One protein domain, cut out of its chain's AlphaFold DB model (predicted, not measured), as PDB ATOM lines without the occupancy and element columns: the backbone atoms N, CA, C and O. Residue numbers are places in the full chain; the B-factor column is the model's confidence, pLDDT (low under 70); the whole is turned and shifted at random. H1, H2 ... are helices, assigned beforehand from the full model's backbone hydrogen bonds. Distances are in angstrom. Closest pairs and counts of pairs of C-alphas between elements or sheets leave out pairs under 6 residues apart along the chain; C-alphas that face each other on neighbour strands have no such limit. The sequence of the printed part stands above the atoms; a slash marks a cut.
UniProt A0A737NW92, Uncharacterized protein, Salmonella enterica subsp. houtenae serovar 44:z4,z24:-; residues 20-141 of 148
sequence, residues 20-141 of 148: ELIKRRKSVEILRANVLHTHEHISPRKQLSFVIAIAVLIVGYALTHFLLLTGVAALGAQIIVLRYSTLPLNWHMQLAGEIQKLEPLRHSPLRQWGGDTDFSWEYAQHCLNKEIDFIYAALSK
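This is residues 20 to 141 of the 148 residues of an uncharacterized protein of Salmonella enterica subsp. houtenae serovar 44:z4,z24:- (UniProt A0A737NW92). A long helical hairpin of H2 and H3 sticks out from a group of four helices, in which H1 and H6 run side by side, the short H4 packs on H1, and the short H5 packs on H4 and H6. The hairpin makes about the far part of a rod-like outline that spans 66 by 28 by 22 A. The printed part has 122 residues with six named helices, H1 to H6 in order, and no named strand; the class is all helix. The whole is loose, with a radius of gyration of the C-alphas of 19.4 A.

H1 covers residues 20 to 40, 30.0 A long, from C-alpha 20 at (175.384, 196.051, 182.364). H2 is residues 44 to 64, 29.6 A, and H3 residues 67 to 84, 25.5 A, beginning at C-alpha 67 at (153.706, 157.011, 211.584). H4 is residues 91 to 99 and H5 residues 109 to 114. H6, residues 121 to 140, is 28.5 A long and ends at C-alpha 140 at (189.173, 198.364, 184.222).

H1 and H6 touch at a shallow tilt of 20 degrees, opposite ways; their closest C-alphas, of Leu 21 and Ile 135, are 6.3 A apart. With residues 31 to 39 alone H1 touches H4, closest at the C-alphas of Thr 38 and Trp 91, 5.2 A. H1 and H2 are close but not clearly touching, with C-alphas 38 and 44 at 7.2 A. H2 and H3 form a hairpin at 29 degrees, the C-alphas of Ala 53 and Ala 74 4.5 A apart. H5 touches H4, at the C-alphas of Ala 96 and Gly 114, 6.6 A. H5 and H6 form a hairpin, closest at the C-alphas of Pro 109 and Cys 127, 5.4 A; H6 takes part with residues 127 to 131 alone. H3 is apart from H1, H4, H5 and H6. Each O i to N i+4 pair is within hydrogen-bond range in H1, H2, H3, H4 and H6; H5 has 0 of 2, and 2 of 3 O i to N i+3 pairs.

The C-alphas farthest apart, of Phe 66 and Lys 141, are 66.4 A apart. The printed part has no cut and no long link. Residues 113 to 118 are under 70 in pLDDT; the mean of the printed part is 82.6.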
ATOM      1  N   GLU A  20     175.622 197.403 182.886       81.00
ATOM      2  CA  GLU A  20     175.384 196.051 182.364       81.00
ATOM      3  C   GLU A  20     176.502 195.086 182.770       81.00
ATOM      4  O   GLU A  20     176.212 193.979 183.226       81.00
ATOM      5  N   LEU A  21     177.766 195.521 182.705       81.19
ATOM      6  CA  LEU A  21     178.914 194.736 183.173       81.19
ATOM      7  C   LEU A  21     178.823 194.423 184.672       81.19
ATOM      8  O   LEU A  21     179.040 193.281 185.078       81.19
ATOM      9  N   ILE A  22     178.440 195.400 185.502       80.94
ATOM     10  CA  ILE A  22     178.250 195.193 186.950       80.94
ATOM     11  C   ILE A  22     177.106 194.206 187.216       80.94
ATOM     12  O   ILE A  22     177.248 193.306 188.049       80.94
ATOM     13  N   LYS A  23     175.980 194.346 186.502       85.19
ATOM     14  CA  LYS A  23     174.840 193.427 186.619       85.19
ATOM     15  C   LYS A  23     175.244 192.007 186.224       85.19
ATOM     16  O   LYS A  23     174.950 191.070 186.965       85.19
ATOM     17  N   ARG A  24     175.955 191.855 185.105       82.81
ATOM     18  CA  ARG A  24     176.454 190.563 184.626       82.81
ATOM     19  C   ARG A  24     177.420 189.936 185.626       82.81
ATOM     20  O   ARG A  24     177.229 188.773 185.963       82.81
ATOM     21  N   ARG A  25     178.379 190.702 186.168       85.25
ATOM     22  CA  ARG A  25     179.309 190.221 187.207       85.25
ATOM     23  C   ARG A  25     178.552 189.620 188.383       85.25
ATOM     24  O   ARG A  25     178.814 188.484 188.756       85.25
ATOM     25  N   LYS A  26     177.570 190.355 188.915       85.25
ATOM     26  CA  LYS A  26     176.759 189.898 190.049       85.25
ATOM     27  C   LYS A  26     176.002 188.608 189.719       85.25
ATOM     28  O   LYS A  26     175.969 187.700 190.543       85.25
ATOM     29  N   SER A  27     175.423 188.507 188.521       85.19
ATOM     30  CA  SER A  27     174.757 187.278 188.074       85.19
ATOM     31  C   SER A  27     175.725 186.096 187.977       85.19
ATOM     32  O   SER A  27     175.389 185.013 188.448       85.19
ATOM     33  N   VAL A  28     176.929 186.294 187.425       85.06
ATOM     34  CA  VAL A  28     177.947 185.234 187.306       85.06
ATOM     35  C   VAL A  28     178.512 184.829 188.672       85.06
ATOM     36  O   VAL A  28     178.722 183.644 188.915       85.06
ATOM     37  N   GLU A  29     178.703 185.767 189.601       86.31
ATOM     38  CA  GLU A  29     179.129 185.476 190.979       86.31
ATOM     39  C   GLU A  29     178.081 184.651 191.737       86.31
ATOM     40  O   GLU A  29     178.418 183.642 192.358       86.31
ATOM     41  N   ILE A  30     176.802 185.040 191.647       85.75
ATOM     42  CA  ILE A  30     175.686 184.285 192.236       85.75
ATOM     43  C   ILE A  30     175.604 182.892 191.609       85.75
ATOM     44  O   ILE A  30     175.457 181.901 192.323       85.75
ATOM     45  N   LEU A  31     175.732 182.805 190.283       85.12
ATOM     46  CA  LEU A  31     175.756 181.539 189.562       85.12
ATOM     47  C   LEU A  31     176.889 180.641 190.063       85.12
ATOM     48  O   LEU A  31     176.640 179.498 190.435       85.12
ATOM     49  N   ARG A  32     178.114 181.167 190.131       83.81
ATOM     50  CA  ARG A  32     179.285 180.433 190.615       83.81
ATOM     51  C   ARG A  32     179.073 179.916 192.034       83.81
ATOM     52  O   ARG A  32     179.336 178.744 192.278       83.81
ATOM     53  N   ALA A  33     178.574 180.753 192.942       84.69
ATOM     54  CA  ALA A  33     178.296 180.354 194.320       84.69
ATOM     55  C   ALA A  33     177.230 179.249 194.392       84.69
ATOM     56  O   ALA A  33     177.420 178.248 195.078       84.69
ATOM     57  N   ASN A  34     176.141 179.394 193.636       81.25
ATOM     58  CA  ASN A  34     175.053 178.421 193.605       81.25
ATOM     59  C   ASN A  34     175.485 177.077 193.005       81.25
ATOM     60  O   ASN A  34     175.087 176.026 193.499       81.25
ATOM     61  N   VAL A  35     176.292 177.094 191.943       82.56
ATOM     62  CA  VAL A  35     176.753 175.870 191.277       82.56
ATOM     63  C   VAL A  35     177.826 175.182 192.120       82.56
ATOM     64  O   VAL A  35     177.759 173.966 192.263       82.56
ATOM     65  N   LEU A  36     178.745 175.936 192.739       85.19
ATOM     66  CA  LEU A  36     179.700 175.403 193.719       85.19
ATOM     67  C   LEU A  36     178.962 174.724 194.876       85.19
ATOM     68  O   LEU A  36     179.260 173.583 195.212       85.19
ATOM     69  N   HIS A  37     177.939 175.388 195.422       80.06
ATOM     70  CA  HIS A  37     177.119 174.822 196.486       80.06
ATOM     71  C   HIS A  37     176.434 173.520 196.048       80.06
ATOM     72  O   HIS A  37     176.479 172.532 196.768       80.06
ATOM     73  N   THR A  38     175.851 173.475 194.851       79.38
ATOM     74  CA  THR A  38     175.213 172.258 194.318       79.38
ATOM     75  C   THR A  38     176.213 171.164 193.931       79.38
ATOM     76  O   THR A  38     175.842 169.991 193.888       79.38
ATOM     77  N   HIS A  39     177.458 171.520 193.614       80.88
ATOM     78  CA  HIS A  39     178.531 170.565 193.352       80.88
ATOM     79  C   HIS A  39     179.007 169.900 194.652       80.88
ATOM     80  O   HIS A  39     179.146 168.679 194.699       80.88
ATOM     81  N   GLU A  40     179.221 170.688 195.707       81.56
ATOM     82  CA  GLU A  40     179.707 170.202 197.006       81.56
ATOM     83  C   GLU A  40     178.597 169.605 197.888       81.56
ATOM     84  O   GLU A  40     178.866 168.766 198.751       81.56
ATOM     85  N   HIS A  41     177.342 170.011 197.680       80.31
ATOM     86  CA  HIS A  41     176.211 169.648 198.535       80.31
ATOM     87  C   HIS A  41     175.005 169.084 197.761       80.31
ATOM     88  O   HIS A  41     175.085 168.586 196.639       80.31
ATOM     89  N   ILE A  42     173.851 169.074 198.430       74.94
ATOM     90  CA  ILE A  42     172.592 168.531 197.933       74.94
ATOM     91  C   ILE A  42     172.025 169.448 196.847       74.94
ATOM     92  O   ILE A  42     171.892 170.652 197.040       74.94
ATOM     93  N   SER A  43     171.618 168.865 195.718       78.25
ATOM     94  CA  SER A  43     170.997 169.625 194.636       78.25
ATOM     95  C   SER A  43     169.643 170.223 195.023       78.25
ATOM     96  O   SER A  43     168.908 169.631 195.818       78.25
ATOM     97  N   PRO A  44     169.247 171.360 194.426       77.00
ATOM     98  CA  PRO A  44     168.024 172.063 194.811       77.00
ATOM     99  C   PRO A  44     166.768 171.198 194.656       77.00
ATOM    100  O   PRO A  44     165.862 171.277 195.486       77.00
ATOM    101  N   ARG A  45     166.715 170.297 193.659       81.25
ATOM    102  CA  ARG A  45     165.605 169.334 193.539       81.25
ATOM    103  C   ARG A  45     165.574 168.332 194.697       81.25
ATOM    104  O   ARG A  45     164.500 168.035 195.217       81.25
ATOM    105  N   LYS A  46     166.734 167.817 195.118       82.00
ATOM    106  CA  LYS A  46     166.825 166.911 196.272       82.00
ATOM    107  C   LYS A  46     166.432 167.638 197.557       82.00
ATOM    108  O   LYS A  46     165.629 167.103 198.317       82.00
ATOM    109  N   GLN A  47     166.899 168.869 197.756       84.44
ATOM    110  CA  GLN A  47     166.514 169.694 198.901       84.44
ATOM    111  C   GLN A  47     164.995 169.915 198.946       84.44
ATOM    112  O   GLN A  47     164.376 169.652 199.975       84.44
ATOM    113  N   LEU A  48     164.376 170.292 197.819       85.12
ATOM    114  CA  LEU A  48     162.920 170.428 197.727       85.12
ATOM    115  C   LEU A  48     162.205 169.110 198.059       85.12
ATOM    116  O   LEU A  48     161.222 169.116 198.799       85.12
ATOM    117  N   SER A  49     162.701 167.982 197.541       86.94
ATOM    118  CA  SER A  49     162.097 166.674 197.808       86.94
ATOM    119  C   SER A  49     162.093 166.342 199.301       86.94
ATOM    120  O   SER A  49     161.071 165.896 199.816       86.94
ATOM    121  N   PHE A  50     163.176 166.645 200.024       87.12
ATOM    122  CA  PHE A  50     163.244 166.445 201.471       87.12
ATOM    123  C   PHE A  50     162.303 167.376 202.231       87.12
ATOM    124  O   PHE A  50     161.590 166.910 203.116       87.12
ATOM    125  N   VAL A  51     162.251 168.660 201.866       90.38
ATOM    126  CA  VAL A  51     161.346 169.632 202.500       90.38
ATOM    127  C   VAL A  51     159.889 169.186 202.368       90.38
ATOM    128  O   VAL A  51     159.161 169.168 203.359       90.38
ATOM    129  N   ILE A  52     159.476 168.757 201.171       90.50
ATOM    130  CA  ILE A  52     158.115 168.261 200.933       90.50
ATOM    131  C   ILE A  52     157.853 166.981 201.729       90.50
ATOM    132  O   ILE A  52     156.799 166.857 202.345       90.50
ATOM    133  N   ALA A  53     158.808 166.051 201.774       90.38
ATOM    134  CA  ALA A  53     158.672 164.823 202.555       90.38
ATOM    135  C   ALA A  53     158.435 165.102 204.039       90.38
ATOM    136  O   ALA A  53     157.538 164.523 204.644       90.38
ATOM    137  N   ILE A  54     159.231 166.007 204.612       91.38
ATOM    138  CA  ILE A  54     159.136 166.397 206.018       91.38
ATOM    139  C   ILE A  54     157.784 167.062 206.277       91.38
ATOM    140  O   ILE A  54     157.112 166.709 207.243       91.38
ATOM    141  N   ALA A  55     157.340 167.962 205.396       92.44
ATOM    142  CA  ALA A  55     156.029 168.593 205.512       92.44
ATOM    143  C   ALA A  55     154.887 167.561 205.478       92.44
ATOM    144  O   ALA A  55     154.007 167.593 206.339       92.44
ATOM    145  N   VAL A  56     154.928 166.607 204.539       92.31
ATOM    146  CA  VAL A  56     153.946 165.512 204.440       92.31
ATOM    147  C   VAL A  56     153.973 164.632 205.688       92.31
ATOM    148  O   VAL A  56     152.916 164.248 206.184       92.31
ATOM    149  N   LEU A  57     155.157 164.352 206.230       92.00
ATOM    150  CA  LEU A  57     155.306 163.555 207.441       92.00
ATOM    151  C   LEU A  57     154.712 164.266 208.667       92.00
ATOM    152  O   LEU A  57     153.948 163.649 209.405       92.00
ATOM    153  N   ILE A  58     155.007 165.559 208.854       91.12
ATOM    154  CA  ILE A  58     154.497 166.369 209.973       91.12
ATOM    155  C   ILE A  58     152.972 166.489 209.898       91.12
ATOM    156  O   ILE A  58     152.278 166.147 210.855       91.12
ATOM    157  N   VAL A  59     152.446 166.943 208.756       92.25
ATOM    158  CA  VAL A  59     151.003 167.154 208.564       92.25
ATOM    159  C   VAL A  59     150.257 165.825 208.625       92.25
ATOM    160  O   VAL A  59     149.241 165.708 209.310       92.25
ATOM    161  N   GLY A  60     150.784 164.798 207.958       88.62
ATOM    162  CA  GLY A  60     150.195 163.469 207.958       88.62
ATOM    163  C   GLY A  60     150.147 162.865 209.359       88.62
ATOM    164  O   GLY A  60     149.125 162.293 209.741       88.62
ATOM    165  N   TYR A  61     151.224 162.993 210.141       90.75
ATOM    166  CA  TYR A  61     151.265 162.464 211.504       90.75
ATOM    167  C   TYR A  61     150.308 163.218 212.427       90.75
ATOM    168  O   TYR A  61     149.549 162.582 213.156       90.75
ATOM    169  N   ALA A  62     150.265 164.549 212.335       91.31
ATOM    170  CA  ALA A  62     149.317 165.354 213.100       91.31
ATOM    171  C   ALA A  62     147.858 164.926 212.853       91.31
ATOM    172  O   ALA A  62     147.072 164.870 213.794       91.31
ATOM    173  N   LEU A  63     147.512 164.563 211.612       90.94
ATOM    174  CA  LEU A  63     146.154 164.160 211.229       90.94
ATOM    175  C   LEU A  63     145.812 162.704 211.565       90.94
ATOM    176  O   LEU A  63     144.693 162.418 211.976       90.94
ATOM    177  N   THR A  64     146.742 161.774 211.349       89.06
ATOM    178  CA  THR A  64     146.447 160.328 211.402       89.06
ATOM    179  C   THR A  64     146.994 159.636 212.645       89.06
ATOM    180  O   THR A  64     146.567 158.527 212.954       89.06
ATOM    181  N   HIS A  65     147.972 160.252 213.322       88.00
ATOM    182  CA  HIS A  65     148.769 159.668 214.411       88.00
ATOM    183  C   HIS A  65     149.439 158.327 214.043       88.00
ATOM    184  O   HIS A  65     149.939 157.612 214.910       88.00
ATOM    185  N   PHE A  66     149.493 157.982 212.749       87.12
ATOM    186  CA  PHE A  66     149.961 156.689 212.268       87.12
ATOM    187  C   PHE A  66     151.244 156.845 211.448       87.12
ATOM    188  O   PHE A  66     151.223 157.096 210.244       87.12
ATOM    189  N   LEU A  67     152.383 156.676 212.121       87.69
ATOM    190  CA  LEU A  67     153.706 157.011 211.584       87.69
ATOM    191  C   LEU A  67     154.099 156.200 210.337       87.69
ATOM    192  O   LEU A  67     154.760 156.721 209.444       87.69
ATOM    193  N   LEU A  68     153.677 154.935 210.239       89.12
ATOM    194  CA  LEU A  68     154.007 154.094 209.082       89.12
ATOM    195  C   LEU A  68     153.305 154.568 207.803       89.12
ATOM    196  O   LEU A  68     153.935 154.663 206.752       89.12
ATOM    197  N   LEU A  69     152.017 154.903 207.894       86.69
ATOM    198  CA  LEU A  69     151.223 155.370 206.754       86.69
ATOM    199  C   LEU A  69     151.760 156.709 206.241       86.69
ATOM    200  O   LEU A  69     151.914 156.909 205.036       86.69
ATOM    201  N   THR A  70     152.091 157.613 207.160       88.19
ATOM    202  CA  THR A  70     152.617 158.939 206.829       88.19
ATOM    203  C   THR A  70     154.047 158.861 206.309       88.19
ATOM    204  O   THR A  70     154.395 159.601 205.393       88.19
ATOM    205  N   GLY A  71     154.844 157.911 206.805       87.62
ATOM    206  CA  GLY A  71     156.154 157.571 206.255       87.62
ATOM    207  C   GLY A  71     156.078 157.122 204.794       87.62
ATOM    208  O   GLY A  71     156.789 157.665 203.949       87.62
ATOM    209  N   VAL A  72     155.172 156.195 204.463       92.06
ATOM    210  CA  VAL A  72     154.966 155.748 203.071       92.06
ATOM    211  C   VAL A  72     154.493 156.903 202.183       92.06
ATOM    212  O   VAL A  72     155.009 157.079 201.078       92.06
ATOM    213  N   ALA A  73     153.570 157.737 202.671       90.00
ATOM    214  CA  ALA A  73     153.106 158.916 201.942       90.00
ATOM    215  C   ALA A  73     154.234 159.936 201.692       90.00
ATOM    216  O   ALA A  73     154.347 160.471 200.588       90.00
ATOM    217  N   ALA A  74     155.104 160.169 202.681       89.50
ATOM    218  CA  ALA A  74     156.257 161.056 202.552       89.50
ATOM    219  C   ALA A  74     157.269 160.543 201.513       89.50
ATOM    220  O   ALA A  74     157.744 161.325 200.690       89.50
ATOM    221  N   LEU A  75     157.546 159.232 201.488       92.06
ATOM    222  CA  LEU A  75     158.388 158.614 200.455       92.06
ATOM    223  C   LEU A  75     157.758 158.734 199.060       92.06
ATOM    224  O   LEU A  75     158.442 159.084 198.097       92.06
ATOM    225  N   GLY A  76     156.446 158.513 198.949       90.62
ATOM    226  CA  GLY A  76     155.708 158.732 197.703       90.62
ATOM    227  C   GLY A  76     155.841 160.174 197.205       90.62
ATOM    228  O   GLY A  76     156.161 160.403 196.037       90.62
ATOM    229  N   ALA A  77     155.688 161.150 198.103       88.69
ATOM    230  CA  ALA A  77     155.857 162.564 197.783       88.69
ATOM    231  C   ALA A  77     157.289 162.894 197.321       88.69
ATOM    232  O   ALA A  77     157.454 163.616 196.337       88.69
ATOM    233  N   GLN A  78     158.322 162.318 197.949       88.62
ATOM    234  CA  GLN A  78     159.711 162.471 197.490       88.62
ATOM    235  C   GLN A  78     159.900 161.986 196.054       88.62
ATOM    236  O   GLN A  78     160.461 162.712 195.232       88.62
ATOM    237  N   ILE A  79     159.421 160.779 195.740       89.81
ATOM    238  CA  ILE A  79     159.557 160.180 194.406       89.81
ATOM    239  C   ILE A  79     158.860 161.051 193.355       89.81
ATOM    240  O   ILE A  79     159.433 161.312 192.294       89.81
ATOM    241  N   ILE A  80     157.655 161.547 193.658       88.75
ATOM    242  CA  ILE A  80     156.906 162.441 192.765       88.75
ATOM    243  C   ILE A  80     157.707 163.717 192.491       88.75
ATOM    244  O   ILE A  80     157.882 164.095 191.332       88.75
ATOM    245  N   VAL A  81     158.251 164.359 193.527       86.69
ATOM    246  CA  VAL A  81     159.034 165.593 193.370       86.69
ATOM    247  C   VAL A  81     160.303 165.340 192.561       86.69
ATOM    248  O   VAL A  81     160.612 166.106 191.652       86.69
ATOM    249  N   LEU A  82     161.025 164.251 192.827       87.12
ATOM    250  CA  LEU A  82     162.237 163.923 192.077       87.12
ATOM    251  C   LEU A  82     161.950 163.662 190.592       87.12
ATOM    252  O   LEU A  82     162.753 164.062 189.742       87.12
ATOM    253  N   ARG A  83     160.805 163.039 190.287       84.50
ATOM    254  CA  ARG A  83     160.413 162.657 188.925       84.50
ATOM    255  C   ARG A  83     159.814 163.803 188.113       84.50
ATOM    256  O   ARG A  83     160.097 163.887 186.923       84.50
ATOM    257  N   TYR A  84     159.010 164.665 188.734       84.12
ATOM    258  CA  TYR A  84     158.227 165.682 188.022       84.12
ATOM    259  C   TYR A  84     158.683 167.126 188.257       84.12
ATOM    260  O   TYR A  84     158.265 168.013 187.518       84.12
ATOM    261  N   SER A  85     159.534 167.400 189.252       80.62
ATOM    262  CA  SER A  85     160.030 168.763 189.461       80.62
ATOM    263  C   SER A  85     160.939 169.200 188.314       80.62
ATOM    264  O   SER A  85     161.817 168.460 187.875       80.62
ATOM    265  N   THR A  86     160.767 170.442 187.868       79.38
ATOM    266  CA  THR A  86     161.595 171.087 186.841       79.38
ATOM    267  C   THR A  86     162.898 171.668 187.397       79.38
ATOM    268  O   THR A  86     163.737 172.128 186.626       79.38
ATOM    269  N   LEU A  87     163.112 171.629 188.720       78.94
ATOM    270  CA  LEU A  87     164.337 172.131 189.353       78.94
ATOM    271  C   LEU A  87     165.573 171.345 188.906       78.94
ATOM    272  O   LEU A  87     165.451 170.158 188.618       78.94
ATOM    273  N   PRO A  88     166.778 171.927 188.894       77.44
ATOM    274  CA  PRO A  88     167.957 171.198 188.450       77.44
ATOM    275  C   PRO A  88     168.308 170.055 189.416       77.44
ATOM    276  O   PRO A  88     168.343 170.222 190.638       77.44
ATOM    277  N   LEU A  89     168.536 168.863 188.853       79.31
ATOM    278  CA  LEU A  89     168.866 167.654 189.616       79.31
ATOM    279  C   LEU A  89     170.351 167.605 190.006       79.31
ATOM    280  O   LEU A  89     170.708 166.957 190.989       79.31
ATOM    281  N   ASN A  90     171.203 168.285 189.244       79.62
ATOM    282  CA  ASN A  90     172.647 168.344 189.416       79.62
ATOM    283  C   ASN A  90     173.171 169.745 189.061       79.62
ATOM    284  O   ASN A  90     172.454 170.577 188.498       79.62
ATOM    285  N   TRP A  91     174.435 169.992 189.400       79.88
ATOM    286  CA  TRP A  91     175.091 171.275 189.163       79.88
ATOM    287  C   TRP A  91     175.181 171.598 187.660       79.88
ATOM    288  O   TRP A  91     175.006 172.752 187.284       79.88
ATOM    289  N   HIS A  92     175.327 170.585 186.792       80.44
ATOM    290  CA  HIS A  92     175.295 170.743 185.331       80.44
ATOM    291  C   HIS A  92     173.993 171.370 184.830       80.44
ATOM    292  O   HIS A  92     174.030 172.355 184.097       80.44
ATOM    293  N   MET A  93     172.841 170.815 185.224       77.38
ATOM    294  CA  MET A  93     171.530 171.330 184.812       77.38
ATOM    295  C   MET A  93     171.295 172.744 185.338       77.38
ATOM    296  O   MET A  93     170.679 173.559 184.657       77.38
ATOM    297  N   GLN A  94     171.790 173.042 186.541       81.12
ATOM    298  CA  GLN A  94     171.685 174.379 187.114       81.12
ATOM    299  C   GLN A  94     172.530 175.383 186.331       81.12
ATOM    300  O   GLN A  94     172.038 176.447 185.972       81.12
ATOM    301  N   LEU A  95     173.774 175.017 186.022       82.69
ATOM    302  CA  LEU A  95     174.680 175.850 185.249       82.69
ATOM    303  C   LEU A  95     174.143 176.091 183.833       82.69
ATOM    304  O   LEU A  95     174.070 177.235 183.402       82.69
ATOM    305  N   ALA A  96     173.668 175.049 183.147       80.44
ATOM    306  CA  ALA A  96     173.083 175.173 181.813       80.44
ATOM    307  C   ALA A  96     171.832 176.072 181.799       80.44
ATOM    308  O   ALA A  96     171.716 176.956 180.951       80.44
ATOM    309  N   GLY A  97     170.916 175.886 182.757       79.00
ATOM    310  CA  GLY A  97     169.691 176.684 182.840       79.00
ATOM    311  C   GLY A  97     169.941 178.158 183.165       79.00
ATOM    312  O   GLY A  97     169.226 179.026 182.674       79.00
ATOM    313  N   GLU A  98     170.959 178.463 183.969       81.44
ATOM    314  CA  GLU A  98     171.322 179.845 184.294       81.44
ATOM    315  C   GLU A  98     172.159 180.511 183.192       81.44
ATOM    316  O   GLU A  98     171.952 181.690 182.911       81.44
ATOM    317  N   ILE A  99     173.034 179.770 182.500       82.94
ATOM    318  CA  ILE A  99     173.758 180.286 181.327       82.94
ATOM    319  C   ILE A  99     172.781 180.684 180.218       82.94
ATOM    320  O   ILE A  99     172.971 181.726 179.604       82.94
ATOM    321  N   GLN A 100     171.700 179.925 180.003       77.50
ATOM    322  CA  GLN A 100     170.663 180.288 179.027       77.50
ATOM    323  C   GLN A 100     169.954 181.616 179.339       77.50
ATOM    324  O   GLN A 100     169.405 182.241 178.434       77.50
ATOM    325  N   LYS A 101     169.948 182.059 180.603       79.88
ATOM    326  CA  LYS A 101     169.377 183.357 181.002       79.88
ATOM    327  C   LYS A 101     170.353 184.512 180.796       79.88
ATOM    328  O   LYS A 101     169.934 185.669 180.817       79.88
ATOM    329  N   LEU A 102     171.646 184.220 180.665       79.62
ATOM    330  CA  LEU A 102     172.664 185.220 180.385       79.62
ATOM    331  C   LEU A 102     172.667 185.529 178.890       79.62
ATOM    332  O   LEU A 102     172.561 184.639 178.051       79.62
ATOM    333  N   GLU A 103     172.827 186.807 178.556       75.62
ATOM    334  CA  GLU A 103     173.037 187.203 177.168       75.62
ATOM    335  C   GLU A 103     174.328 186.544 176.656       75.62
ATOM    336  O   GLU A 103     175.389 186.710 177.278       75.62
ATOM    337  N   PRO A 104     174.278 185.780 175.556       74.94
ATOM    338  CA  PRO A 104     175.483 185.202 174.994       74.94
ATOM    339  C   PRO A 104     176.379 186.343 174.492       74.94
ATOM    340  O   PRO A 104     175.911 187.255 173.820       74.94
ATOM    341  N   LEU A 105     177.668 186.323 174.839       79.44
ATOM    342  CA  LEU A 105     178.652 187.279 174.310       79.44
ATOM    343  C   LEU A 105     179.634 186.566 173.401       79.44
ATOM    344  O   LEU A 105     179.879 185.364 173.546       79.44
ATOM    345  N   ARG A 106     180.232 187.330 172.487       76.00
ATOM    346  CA  ARG A 106     181.146 186.796 171.477       76.00
ATOM    347  C   ARG A 106     182.342 186.058 172.083       76.00
ATOM    348  O   ARG A 106     182.618 184.935 171.670       76.00
ATOM    349  N   HIS A 107     182.986 186.648 173.090       79.69
ATOM    350  CA  HIS A 107     184.138 186.062 173.788       79.69
ATOM    351  C   HIS A 107     183.783 185.393 175.127       79.69
ATOM    352  O   HIS A 107     184.680 185.075 175.909       79.69
ATOM    353  N   SER A 108     182.496 185.170 175.424       79.06
ATOM    354  CA  SER A 108     182.106 184.500 176.669       79.06
ATOM    355  C   SER A 108     182.485 183.012 176.614       79.06
ATOM    356  O   SER A 108     182.006 182.289 175.731       79.06
ATOM    357  N   PRO A 109     183.311 182.516 177.558       76.06
ATOM    358  CA  PRO A 109     183.653 181.097 177.636       76.06
ATOM    359  C   PRO A 109     182.438 180.231 178.009       76.06
ATOM    360  O   PRO A 109     182.394 179.055 177.657       76.06
ATOM    361  N   LEU A 110     181.409 180.809 178.646       78.38
ATOM    362  CA  LEU A 110     180.170 180.110 179.000       78.38
ATOM    363  C   LEU A 110     179.323 179.718 177.779       78.38
ATOM    364  O   LEU A 110     178.465 178.845 177.887       78.38
ATOM    365  N   ARG A 111     179.588 180.285 176.594       75.00
ATOM    366  CA  ARG A 111     178.870 179.936 175.358       75.00
ATOM    367  C   ARG A 111     179.071 178.475 174.940       75.00
ATOM    368  O   ARG A 111     178.184 177.890 174.325       75.00
ATOM    369  N   GLN A 112     180.211 177.879 175.284       70.56
ATOM    370  CA  GLN A 112     180.523 176.485 174.948       70.56
ATOM    371  C   GLN A 112     179.735 175.483 175.812       70.56
ATOM    372  O   GLN A 112     179.575 174.330 175.423       70.56
ATOM    373  N   TRP A 113     179.155 175.939 176.928       69.75
ATOM    374  CA  TRP A 113     178.444 175.099 177.898       69.75
ATOM    375  C   TRP A 113     177.113 174.514 177.386       69.75
ATOM    376  O   TRP A 113     176.560 173.603 177.993       69.75
ATOM    377  N   GLY A 114     176.573 175.033 176.277       57.69
ATOM    378  CA  GLY A 114     175.318 174.557 175.678       57.69
ATOM    379  C   GLY A 114     175.479 173.480 174.600       57.69
ATOM    380  O   GLY A 114     174.465 172.989 174.109       57.69
ATOM    381  N   GLY A 115     176.715 173.157 174.198       58.44
ATOM    382  CA  GLY A 115     176.991 172.294 173.043       58.44
ATOM    383  C   GLY A 115     177.368 170.850 173.372       58.44
ATOM    384  O   GLY A 115     177.126 169.981 172.541       58.44
ATOM    385  N   ASP A 116     177.924 170.589 174.558       57.66
ATOM    386  CA  ASP A 116     178.464 169.277 174.937       57.66
ATOM    387  C   ASP A 116     178.076 168.910 176.377       57.66
ATOM    388  O   ASP A 116     178.035 169.764 177.265       57.66
ATOM    389  N   THR A 117     177.747 167.640 176.618       55.78
ATOM    390  CA  THR A 117     177.194 167.175 177.906       55.78
ATOM    391  C   THR A 117     178.239 166.688 178.913       55.78
ATOM    392  O   THR A 117     177.888 166.507 180.079       55.78
ATOM    393  N   ASP A 118     179.509 166.564 178.515       64.19
ATOM    394  CA  ASP A 118     180.550 165.858 179.287       64.19
ATOM    395  C   ASP A 118     181.633 166.780 179.881       64.19
ATOM    396  O   ASP A 118     182.774 166.378 180.115       64.19
ATOM    397  N   PHE A 119     181.305 168.044 180.138       72.81
ATOM    398  CA  PHE A 119     182.260 168.970 180.746       72.81
ATOM    399  C   PHE A 119     182.554 168.630 182.213       72.81
ATOM    400  O   PHE A 119     181.642 168.455 183.013       72.81
ATOM    401  N   SER A 120     183.828 168.598 182.609       82.81
ATOM    402  CA  SER A 120     184.193 168.414 184.017       82.81
ATOM    403  C   SER A 120     183.848 169.646 184.866       82.81
ATOM    404  O   SER A 120     183.761 170.775 184.372       82.81
ATOM    405  N   TRP A 121     183.702 169.445 186.180       81.31
ATOM    406  CA  TRP A 121     183.548 170.542 187.143       81.31
ATOM    407  C   TRP A 121     184.697 171.556 187.063       81.31
ATOM    408  O   TRP A 121     184.471 172.764 187.070       81.31
ATOM    409  N   GLU A 122     185.928 171.071 186.921       84.75
ATOM    410  CA  GLU A 122     187.132 171.902 186.818       84.75
ATOM    411  C   GLU A 122     187.069 172.835 185.606       84.75
ATOM    412  O   GLU A 122     187.408 174.017 185.702       84.75
ATOM    413  N   TYR A 123     186.564 172.327 184.480       83.00
ATOM    414  CA  TYR A 123     186.338 173.122 183.282       83.00
ATOM    415  C   TYR A 123     185.219 174.158 183.491       83.00
ATOM    416  O   TYR A 123     185.384 175.320 183.117       83.00
ATOM    417  N   ALA A 124     184.130 173.792 184.180       83.56
ATOM    418  CA  ALA A 124     183.066 174.721 184.588       83.56
ATOM    419  C   ALA A 124     183.596 175.891 185.409       83.56
ATOM    420  O   ALA A 124     183.332 177.061 185.122       83.56
ATOM    421  N   GLN A 125     184.377 175.555 186.431       84.81
ATOM    422  CA  GLN A 125     184.968 176.510 187.342       84.81
ATOM    423  C   GLN A 125     185.965 177.416 186.612       84.81
ATOM    424  O   GLN A 125     185.962 178.628 186.839       84.81
ATOM    425  N   HIS A 126     186.771 176.859 185.704       86.06
ATOM    426  CA  HIS A 126     187.671 177.636 184.859       86.06
ATOM    427  C   HIS A 126     186.906 178.641 183.988       86.06
ATOM    428  O   HIS A 126     187.249 179.823 183.982       86.06
ATOM    429  N   CYS A 127     185.841 178.210 183.306       85.06
ATOM    430  CA  CYS A 127     185.025 179.082 182.460       85.06
ATOM    431  C   CYS A 127     184.342 180.202 183.258       85.06
ATOM    432  O   CYS A 127     184.370 181.355 182.829       85.06
ATOM    433  N   LEU A 128     183.788 179.895 184.436       85.50
ATOM    434  CA  LEU A 128     183.174 180.893 185.321       85.50
ATOM    435  C   LEU A 128     184.189 181.933 185.812       85.50
ATOM    436  O   LEU A 128     183.903 183.129 185.778       85.50
ATOM    437  N   ASN A 129     185.380 181.497 186.233       86.25
ATOM    438  CA  ASN A 129     186.443 182.411 186.659       86.25
ATOM    439  C   ASN A 129     186.916 183.294 185.500       86.25
ATOM    440  O   ASN A 129     187.016 184.507 185.648       86.25
ATOM    441  N   LYS A 130     187.116 182.700 184.323       86.94
ATOM    442  CA  LYS A 130     187.561 183.421 183.131       86.94
ATOM    443  C   LYS A 130     186.538 184.456 182.654       86.94
ATOM    444  O   LYS A 130     186.923 185.525 182.191       86.94
ATOM    445  N   GLU A 131     185.239 184.178 182.787       85.25
ATOM    446  CA  GLU A 131     184.198 185.174 182.503       85.25
ATOM    447  C   GLU A 131     184.254 186.354 183.484       85.25
ATOM    448  O   GLU A 131     184.149 187.506 183.065       85.25
ATOM    449  N   ILE A 132     184.480 186.087 184.773       85.12
ATOM    450  CA  ILE A 132     184.680 187.136 185.779       85.12
ATOM    451  C   ILE A 132     185.914 187.985 185.432       85.12
ATOM    452  O   ILE A 132     185.820 189.214 185.449       85.12
ATOM    453  N   ASP A 133     187.026 187.357 185.042       86.62
ATOM    454  CA  ASP A 133     188.256 188.051 184.644       86.62
ATOM    455  C   ASP A 133     188.035 188.962 183.426       86.62
ATOM    456  O   ASP A 133     188.483 190.112 183.425       86.62
ATOM    457  N   PHE A 134     187.284 188.506 182.416       84.62
ATOM    458  CA  PHE A 134     186.931 189.341 181.263       84.62
ATOM    459  C   PHE A 134     186.056 190.537 181.646       84.62
ATOM    460  O   PHE A 134     186.286 191.646 181.159       84.62
ATOM    461  N   ILE A 135     185.094 190.352 182.555       83.38
ATOM    462  CA  ILE A 135     184.265 191.456 183.051       83.38
ATOM    463  C   ILE A 135     185.117 192.463 183.834       83.38
ATOM    464  O   ILE A 135     184.950 193.671 183.659       83.38
ATOM    465  N   TYR A 136     186.056 191.998 184.664       83.81
ATOM    466  CA  TYR A 136     186.997 192.880 185.360       83.81
ATOM    467  C   TYR A 136     187.892 193.644 184.386       83.81
ATOM    468  O   TYR A 136     188.055 194.855 184.545       83.81
ATOM    469  N   ALA A 137     188.416 192.973 183.359       83.81
ATOM    470  CA  ALA A 137     189.207 193.615 182.318       83.81
ATOM    471  C   ALA A 137     188.400 194.719 181.609       83.81
ATOM    472  O   ALA A 137     188.883 195.848 181.507       83.81
ATOM    473  N   ALA A 138     187.151 194.449 181.219       80.62
ATOM    474  CA  ALA A 138     186.266 195.438 180.598       80.62
ATOM    475  C   ALA A 138     185.923 196.611 181.541       80.62
ATOM    476  O   ALA A 138     185.931 197.768 181.128       80.62
ATOM    477  N   LEU A 139     185.702 196.348 182.834       79.88
ATOM    478  CA  LEU A 139     185.461 197.391 183.845       79.88
ATOM    479  C   LEU A 139     186.699 198.246 184.151       79.88
ATOM    480  O   LEU A 139     186.558 199.402 184.566       79.88
ATOM    481  N   SER A 140     187.897 197.677 183.995       79.12
ATOM    482  CA  SER A 140     189.173 198.364 184.222       79.12
ATOM    483  C   SER A 140     189.551 199.306 183.080       79.12
ATOM    484  O   SER A 140     190.297 200.262 183.299       79.12
ATOM    485  N   LYS A 141     189.000 199.086 181.878       74.06
ATOM    486  CA  LYS A 141     189.179 200.004 180.757       74.06
ATOM    487  C   LYS A 141     188.519 201.356 181.089       74.06
ATOM    488  O   LYS A 141     187.414 201.396 181.656       74.06
TER     489      LYS A 141